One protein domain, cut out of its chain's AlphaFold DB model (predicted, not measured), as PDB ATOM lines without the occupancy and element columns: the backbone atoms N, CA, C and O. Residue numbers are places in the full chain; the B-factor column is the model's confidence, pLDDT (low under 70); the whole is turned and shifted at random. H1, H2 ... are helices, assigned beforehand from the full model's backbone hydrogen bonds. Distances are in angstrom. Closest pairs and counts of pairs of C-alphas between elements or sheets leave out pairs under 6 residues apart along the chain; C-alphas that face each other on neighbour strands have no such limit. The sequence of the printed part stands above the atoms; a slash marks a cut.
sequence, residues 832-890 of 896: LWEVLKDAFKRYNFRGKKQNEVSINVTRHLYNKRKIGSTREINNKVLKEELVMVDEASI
ATOM      1  N   LEU A 832      19.059  43.175 -37.149       87.44
ATOM      2  CA  LEU A 832      18.641  42.201 -38.153       87.44
ATOM      3  C   LEU A 832      19.782  41.889 -39.125       87.44
ATOM      4  O   LEU A 832      20.032  40.722 -39.411       87.44
ATOM      5  N   TRP A 833      20.537  42.895 -39.568       85.00
ATOM      6  CA  TRP A 833      21.651  42.681 -40.494       85.00
ATOM      7  C   TRP A 833      22.755  41.804 -39.913       85.00
ATOM      8  O   TRP A 833      23.309  40.968 -40.626       85.00
ATOM      9  N   GLU A 834      23.073  41.973 -38.633       85.00
ATOM     10  CA  GLU A 834      24.076  41.156 -37.950       85.00
ATOM     11  C   GLU A 834      23.585  39.719 -37.781       85.00
ATOM     12  O   GLU A 834      24.291  38.777 -38.141       85.00
ATOM     13  N   VAL A 835      22.332  39.548 -37.348       86.31
ATOM     14  CA  VAL A 835      21.701  38.232 -37.190       86.31
ATOM     15  C   VAL A 835      21.656  37.479 -38.519       86.31
ATOM     16  O   VAL A 835      21.996  36.294 -38.566       86.31
ATOM     17  N   LEU A 836      21.282  38.161 -39.606       89.12
ATOM     18  CA  LEU A 836      21.256  37.586 -40.949       89.12
ATOM     19  C   LEU A 836      22.664  37.193 -41.416       89.12
ATOM     20  O   LEU A 836      22.854  36.078 -41.902       89.12
ATOM     21  N   LYS A 837      23.669  38.058 -41.226       87.94
ATOM     22  CA  LYS A 837      25.071  37.751 -41.566       87.94
ATOM     23  C   LYS A 837      25.601  36.554 -40.778       87.94
ATOM     24  O   LYS A 837      26.273  35.697 -41.350       87.94
ATOM     25  N   ASP A 838      25.288  36.462 -39.492       87.69
ATOM     26  CA  ASP A 838      25.710  35.346 -38.647       87.69
ATOM     27  C   ASP A 838      24.981  34.048 -38.984       87.69
ATOM     28  O   ASP A 838      25.570  32.967 -38.903       87.69
ATOM     29  N   ALA A 839      23.703  34.122 -39.359       87.50
ATOM     30  CA  ALA A 839      22.979  32.981 -39.900       87.50
ATOM     31  C   ALA A 839      23.634  32.514 -41.208       87.50
ATOM     32  O   ALA A 839      24.013  31.347 -41.307       87.50
ATOM     33  N   PHE A 840      23.879  33.424 -42.154       89.81
ATOM     34  CA  PHE A 840      24.580  33.113 -43.400       89.81
ATOM     35  C   PHE A 840      25.929  32.443 -43.135       89.81
ATOM     36  O   PHE A 840      26.141  31.323 -43.586       89.81
ATOM     37  N   LYS A 841      26.805  33.040 -42.317       88.88
ATOM     38  CA  LYS A 841      28.101  32.440 -41.950       88.88
ATOM     39  C   LYS A 841      27.945  31.038 -41.365       88.88
ATOM     40  O   LYS A 841      28.685  30.137 -41.741       88.88
ATOM     41  N   ARG A 842      26.972  30.827 -40.471       87.06
ATOM     42  CA  ARG A 842      26.724  29.520 -39.841       87.06
ATOM     43  C   ARG A 842      26.272  28.457 -40.830       87.06
ATOM     44  O   ARG A 842      26.578  27.291 -40.588       87.06
ATOM     45  N   TYR A 843      25.531  28.811 -41.874       87.38
ATOM     46  CA  TYR A 843      24.980  27.857 -42.842       87.38
ATOM     47  C   TYR A 843      25.812  27.743 -44.129       87.38
ATOM     48  O   TYR A 843      25.763  26.715 -44.802       87.38
ATOM     49  N   ASN A 844      26.679  28.715 -44.400       88.12
ATOM     50  CA  ASN A 844      27.557  28.787 -45.562       88.12
ATOM     51  C   ASN A 844      28.849  27.950 -45.414       88.12
ATOM     52  O   ASN A 844      29.951  28.385 -45.745       88.12
ATOM     53  N   PHE A 845      28.719  26.720 -44.916       88.25
ATOM     54  CA  PHE A 845      29.798  25.728 -44.879       88.25
ATOM     55  C   PHE A 845      29.486  24.575 -45.829       88.25
ATOM     56  O   PHE A 845      28.331  24.160 -45.963       88.25
ATOM     57  N   ARG A 846      30.518  24.019 -46.472       81.50
ATOM     58  CA  ARG A 846      30.373  22.842 -47.343       81.50
ATOM     59  C   ARG A 846      29.757  21.672 -46.568       81.50
ATOM     60  O   ARG A 846      30.188  21.370 -45.463       81.50
ATOM     61  N   GLY A 847      28.754  21.022 -47.159       78.44
ATOM     62  CA  GLY A 847      28.108  19.830 -46.595       78.44
ATOM     63  C   GLY A 847      27.097  20.092 -45.474       78.44
ATOM     64  O   GLY A 847      26.434  19.157 -45.034       78.44
ATOM     65  N   LYS A 848      26.921  21.342 -45.024       86.50
ATOM     66  CA  LYS A 848      25.875  21.668 -44.050       86.50
ATOM     67  C   LYS A 848      24.501  21.635 -44.718       86.50
ATOM     68  O   LYS A 848      24.320  22.237 -45.781       86.50
ATOM     69  N   LYS A 849      23.544  20.943 -44.091       87.31
ATOM     70  CA  LYS A 849      22.155  20.880 -44.560       87.31
ATOM     71  C   LYS A 849      21.521  22.267 -44.460       87.31
ATOM     72  O   LYS A 849      21.627  22.917 -43.420       87.31
ATOM     73  N   GLN A 850      20.892  22.690 -45.547       88.38
ATOM     74  CA  GLN A 850      20.184  23.960 -45.625       88.38
ATOM     75  C   GLN A 850      18.712  23.756 -45.276       88.38
ATOM     76  O   GLN A 850      18.146  22.686 -45.503       88.38
ATOM     77  N   ASN A 851      18.116  24.788 -44.702       88.19
ATOM     78  CA  ASN A 851      16.677  24.926 -44.549       88.19
ATOM     79  C   ASN A 851      16.196  26.165 -45.316       88.19
ATOM     80  O   ASN A 851      16.996  27.011 -45.721       88.19
ATOM     81  N   GLU A 852      14.886  26.281 -45.485       87.75
ATOM     82  CA  GLU A 852      14.258  27.386 -46.210       87.75
ATOM     83  C   GLU A 852      14.690  28.760 -45.671       87.75
ATOM     84  O   GLU A 852      15.057  29.651 -46.432       87.75
ATOM     85  N   VAL A 853      14.784  28.896 -44.344       86.75
ATOM     86  CA  VAL A 853      15.265  30.122 -43.694       86.75
ATOM     87  C   VAL A 853      16.682  30.472 -44.154       86.75
ATOM     88  O   VAL A 853      16.925  31.600 -44.565       86.75
ATOM     89  N   SER A 854      17.629  29.531 -44.132       89.00
ATOM     90  CA  SER A 854      19.013  29.784 -44.561       89.00
ATOM     91  C   SER A 854      19.123  30.169 -46.040       89.00
ATOM     92  O   SER A 854      19.941  31.026 -46.381       89.00
ATOM     93  N   ILE A 855      18.266  29.605 -46.898       88.81
ATOM     94  CA  ILE A 855      18.174  29.960 -48.320       88.81
ATOM     95  C   ILE A 855      17.646  31.391 -48.459       88.81
ATOM     96  O   ILE A 855      18.308  32.230 -49.068       88.81
ATOM     97  N   ASN A 856      16.525  31.710 -47.810       87.88
ATOM     98  CA  ASN A 856      15.899  33.034 -47.861       87.88
ATOM     99  C   ASN A 856      16.800  34.132 -47.284       87.88
ATOM    100  O   ASN A 856      16.901  35.215 -47.859       87.88
ATOM    101  N   VAL A 857      17.519  33.854 -46.193       88.81
ATOM    102  CA  VAL A 857      18.520  34.774 -45.632       88.81
ATOM    103  C   VAL A 857      19.638  35.044 -46.636       88.81
ATOM    104  O   VAL A 857      20.020  36.196 -46.839       88.81
ATOM    105  N   THR A 858      20.150  33.995 -47.280       87.88
ATOM    106  CA  THR A 858      21.229  34.118 -48.266       87.88
ATOM    107  C   THR A 858      20.769  34.911 -49.492       87.88
ATOM    108  O   THR A 858      21.463  35.843 -49.895       87.88
ATOM    109  N   ARG A 859      19.563  34.628 -50.007       86.44
ATOM    110  CA  ARG A 859      18.907  35.398 -51.078       86.44
ATOM    111  C   ARG A 859      18.744  36.863 -50.710       86.44
ATOM    112  O   ARG A 859      19.159  37.738 -51.459       86.44
ATOM    113  N   HIS A 860      18.207  37.143 -49.526       85.69
ATOM    114  CA  HIS A 860      18.004  38.513 -49.072       85.69
ATOM    115  C   HIS A 860      19.324  39.293 -48.979       85.69
ATOM    116  O   HIS A 860      19.409  40.429 -49.447       85.69
ATOM    117  N   LEU A 861      20.374  38.687 -48.413       87.62
ATOM    118  CA  LEU A 861      21.693  39.316 -48.310       87.62
ATOM    119  C   LEU A 861      22.356  39.528 -49.678       87.62
ATOM    120  O   LEU A 861      22.996  40.561 -49.874       87.62
ATOM    121  N   TYR A 862      22.196  38.590 -50.613       85.19
ATOM    122  CA  TYR A 862      22.692  38.717 -51.984       85.19
ATOM    123  C   TYR A 862      21.964  39.840 -52.740       85.19
ATOM    124  O   TYR A 862      22.610  40.777 -53.203       85.19
ATOM    125  N   ASN A 863      20.626  39.844 -52.732       82.19
ATOM    126  CA  ASN A 863      19.800  40.857 -53.405       82.19
ATOM    127  C   ASN A 863      20.044  42.271 -52.857       82.19
ATOM    128  O   ASN A 863      20.004  43.255 -53.590       82.19
ATOM    129  N   LYS A 864      20.335  42.393 -51.555       81.69
ATOM    130  CA  LYS A 864      20.708  43.669 -50.917       81.69
ATOM    131  C   LYS A 864      22.203  44.000 -51.029       81.69
ATOM    132  O   LYS A 864      22.667  44.912 -50.341       81.69
ATOM    133  N   ARG A 865      22.954  43.276 -51.871       82.81
ATOM    134  CA  ARG A 865      24.393  43.456 -52.142       82.81
ATOM    135  C   ARG A 865      25.257  43.459 -50.874       82.81
ATOM    136  O   ARG A 865      26.245  44.180 -50.771       82.81
ATOM    137  N   LYS A 866      24.862  42.678 -49.864       82.19
ATOM    138  CA  LYS A 866      25.633  42.465 -48.625       82.19
ATOM    139  C   LYS A 866      26.565  41.256 -48.711       82.19
ATOM    140  O   LYS A 866      27.419  41.111 -47.841       82.19
ATOM    141  N   ILE A 867      26.397  40.430 -49.740       83.12
ATOM    142  CA  ILE A 867      27.343  39.411 -50.196       83.12
ATOM    143  C   ILE A 867      27.880  39.925 -51.531       83.12
ATOM    144  O   ILE A 867      27.093  40.175 -52.442       83.12
ATOM    145  N   GLY A 868      29.190  40.150 -51.626       72.50
ATOM    146  CA  GLY A 868      29.795  40.832 -52.774       72.50
ATOM    147  C   GLY A 868      29.857  39.968 -54.033       72.50
ATOM    148  O   GLY A 868      29.943  40.493 -55.140       72.50
ATOM    149  N   SER A 869      29.807  38.641 -53.889       78.88
ATOM    150  CA  SER A 869      29.772  37.713 -55.023       78.88
ATOM    151  C   SER A 869      29.316  36.304 -54.633       78.88
ATOM    152  O   SER A 869      29.488  35.863 -53.497       78.88
ATOM    153  N   THR A 870      28.873  35.517 -55.617       81.00
ATOM    154  CA  THR A 870      28.609  34.071 -55.454       81.00
ATOM    155  C   THR A 870      29.859  33.253 -55.086       81.00
ATOM    156  O   THR A 870      29.757  32.071 -54.749       81.00
ATOM    157  N   ARG A 871      31.062  33.852 -55.128       80.56
ATOM    158  CA  ARG A 871      32.310  33.232 -54.647       80.56
ATOM    159  C   ARG A 871      32.394  33.198 -53.125       80.56
ATOM    160  O   ARG A 871      33.053  32.316 -52.588       80.56
ATOM    161  N   GLU A 872      31.705  34.106 -52.442       83.19
ATOM    162  CA  GLU A 872      31.611  34.111 -50.980       83.19
ATOM    163  C   GLU A 872      30.702  32.987 -50.460       83.19
ATOM    164  O   GLU A 872      30.709  32.694 -49.267       83.19
ATOM    165  N   ILE A 873      29.953  32.317 -51.344       88.00
ATOM    166  CA  ILE A 873      29.050  31.212 -51.019       88.00
ATOM    167  C   ILE A 873      29.777  29.879 -51.223       88.00
ATOM    168  O   ILE A 873      30.010  29.411 -52.339       88.00
ATOM    169  N   ASN A 874      30.141  29.257 -50.108       88.19
ATOM    170  CA  ASN A 874      30.868  27.998 -50.042       88.19
ATOM    171  C   ASN A 874      29.947  26.774 -50.045       88.19
ATOM    172  O   ASN A 874      30.400  25.676 -50.385       88.19
ATOM    173  N   ASN A 875      28.683  26.923 -49.635       89.56
ATOM    174  CA  ASN A 875      27.711  25.835 -49.670       89.56
ATOM    175  C   ASN A 875      27.105  25.693 -51.078       89.56
ATOM    176  O   ASN A 875      26.587  26.660 -51.625       89.56
ATOM    177  N   LYS A 876      27.160  24.483 -51.650       86.06
ATOM    178  CA  LYS A 876      26.667  24.217 -53.011       86.06
ATOM    179  C   LYS A 876      25.163  24.444 -53.158       86.06
ATOM    180  O   LYS A 876      24.777  25.112 -54.099       86.06
ATOM    181  N   VAL A 877      24.357  23.998 -52.190       86.25
ATOM    182  CA  VAL A 877      22.890  24.138 -52.227       86.25
ATOM    183  C   VAL A 877      22.488  25.612 -52.207       86.25
ATOM    184  O   VAL A 877      21.698  26.039 -53.031       86.25
ATOM    185  N   LEU A 878      23.091  26.423 -51.327       86.50
ATOM    186  CA  LEU A 878      22.835  27.873 -51.307       86.50
ATOM    187  C   LEU A 878      23.230  28.560 -52.618       86.50
ATOM    188  O   LEU A 878      22.626  29.558 -52.996       86.50
ATOM    189  N   LYS A 879      24.272  28.052 -53.278       86.38
ATOM    190  CA  LYS A 879      24.773  28.593 -54.539       86.38
ATOM    191  C   LYS A 879      23.872  28.201 -55.711       86.38
ATOM    192  O   LYS A 879      23.551  29.060 -56.517       86.38
ATOM    193  N   GLU A 880      23.444  26.945 -55.772       84.38
ATOM    194  CA  GLU A 880      22.505  26.413 -56.770       84.38
ATOM    195  C   GLU A 880      21.137  27.110 -56.664       84.38
ATOM    196  O   GLU A 880      20.625  27.601 -57.661       84.38
ATOM    197  N   GLU A 881      20.608  27.284 -55.450       82.75
ATOM    198  CA  GLU A 881      19.341  27.992 -55.182       82.75
ATOM    199  C   GLU A 881      19.369  29.493 -55.503       82.75
ATOM    200  O   GLU A 881      18.315  30.127 -55.590       82.75
ATOM    201  N   LEU A 882      20.559  30.086 -55.616       77.75
ATOM    202  CA  LEU A 882      20.739  31.466 -56.066       77.75
ATOM    203  C   LEU A 882      20.886  31.548 -57.582       77.75
ATOM    204  O   LEU A 882      20.321  32.453 -58.178       77.75
ATOM    205  N   VAL A 883      21.580  30.588 -58.199       67.81
ATOM    206  CA  VAL A 883      21.687  30.484 -59.662       67.81
ATOM    207  C   VAL A 883      20.313  30.224 -60.283       67.81
ATOM    208  O   VAL A 883      19.964  30.895 -61.242       67.81
ATOM    209  N   MET A 884      19.481  29.373 -59.673       58.81
ATOM    210  CA  MET A 884      18.102  29.162 -60.136       58.81
ATOM    211  C   MET A 884      17.215  30.409 -59.986       58.81
ATOM    212  O   MET A 884      16.226  30.537 -60.695       58.81
ATOM    213  N   VAL A 885      17.553  31.342 -59.087       55.94
ATOM    214  CA  VAL A 885      16.843  32.627 -58.964       55.94
ATOM    215  C   VAL A 885      17.406  33.674 -59.915       55.94
ATOM    216  O   VAL A 885      16.623  34.448 -60.439       55.94
ATOM    217  N   ASP A 886      18.708  33.694 -60.200       52.91
ATOM    218  CA  ASP A 886      19.256  34.521 -61.285       52.91
ATOM    219  C   ASP A 886      18.711  34.050 -62.656       52.91
ATOM    220  O   ASP A 886      18.472  34.879 -63.525       52.91
ATOM    221  N   GLU A 887      18.408  32.756 -62.826       42.25
ATOM    222  CA  GLU A 887      17.721  32.210 -64.011       42.25
ATOM    223  C   GLU A 887      16.198  32.469 -63.995       42.25
ATOM    224  O   GLU A 887      15.623  32.801 -65.029       42.25
ATOM    225  N   ALA A 888      15.530  32.399 -62.835       41.78
ATOM    226  CA  ALA A 888      14.089  32.670 -62.717       41.78
ATOM    227  C   ALA A 888      13.729  34.165 -62.629       41.78
ATOM    228  O   ALA A 888      12.618  34.542 -62.974       41.78
ATOM    229  N   SER A 889      14.643  35.041 -62.205       39.31
ATOM    230  CA  SER A 889      14.451  36.504 -62.199       39.31
ATOM    231  C   SER A 889      14.624  37.138 -63.582       39.31
ATOM    232  O   SER A 889      14.368  38.330 -63.749       39.31
ATOM    233  N   ILE A 890      14.979  36.328 -64.584       36.97
ATOM    234  CA  ILE A 890      14.836  36.652 -66.009       36.97
ATOM    235  C   ILE A 890      13.375  36.441 -66.477       36.97
ATOM    236  O   ILE A 890      13.000  36.924 -67.543       36.97
TER     237      ILE A 890
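AT A GLANCE: This is residues 832 to 890 of the 896 residues of an uncharacterized protein of Caenorhabditis brenneri (UniProt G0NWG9). Three helices make a small body in which H2 sits in the middle, with H1 on one side of it and H3 on the other, both crossing it steeply. H3 meets H2 with residues 878 to 882, and its later residues lead away from the other two helices toward one end of the longest axis. A long loop, residues 864 to 875, joins the end of H2 to the start of H3. The printed part has 59 residues with three named helices in the order H1, H2, H3 and no named strand, and its class is all helix. It is compact, with a radius of gyration of the C-alphas of 10.5 A and spans of 30 by 24 by 20 A.

IN THESE COORDINATES: H1 covers residues 832 to 843 and is 16.4 A long from first to last C-alpha; it begins at C-alpha 832, at (18.641, 42.201, -38.153). H2 covers residues 852 to 863 and is 16.2 A long, beginning at C-alpha 852, at (14.258, 27.386, -46.210). H3 covers residues 876 to 888, is the longest helix by residues with 13, and measures 18.0 A; its last C-alpha, 888, is at (14.089, 32.670, -62.717).

HOW THE PARTS SIT: H1 touches H2, with 9 pairs of C-alphas within 8 A. Their closest C-alphas are those of Phe 840 and Thr 858, 6.0 A apart. The two run opposite ways at a steep tilt of 62 degrees. H2 also touches H3, with residues 854 to 859 of H2 and residues 878 to 882 of H3 alone. Their closest C-alphas are those of Ile 855 and Leu 878, 5.9 A apart. These two run the same way at a steep tilt of 59 degrees. H1 and H3 are apart. In H1 and H2 every O i to N i+4 pair is within hydrogen-bond range; in H3, 8 of 9 are.

THE WHOLE: The two C-alphas farthest apart are those of Glu 834 and Ile 890, at 29.9 A. The first and last printed C-alphas, Leu 832 and Ile 890, are 28.7 A apart. The printed part has no cut. The link from H1 to H2 has 8 residues and is short; the link from H2 to H3 has 12 residues and is long, and its C-alphas lie 7 to 11 A from the mean of all C-alphas. The mean pLDDT of the printed part is 80.6. The model's confidence is low, under 70, in residues 883 to 890, of which 883 to 888 belong to H3.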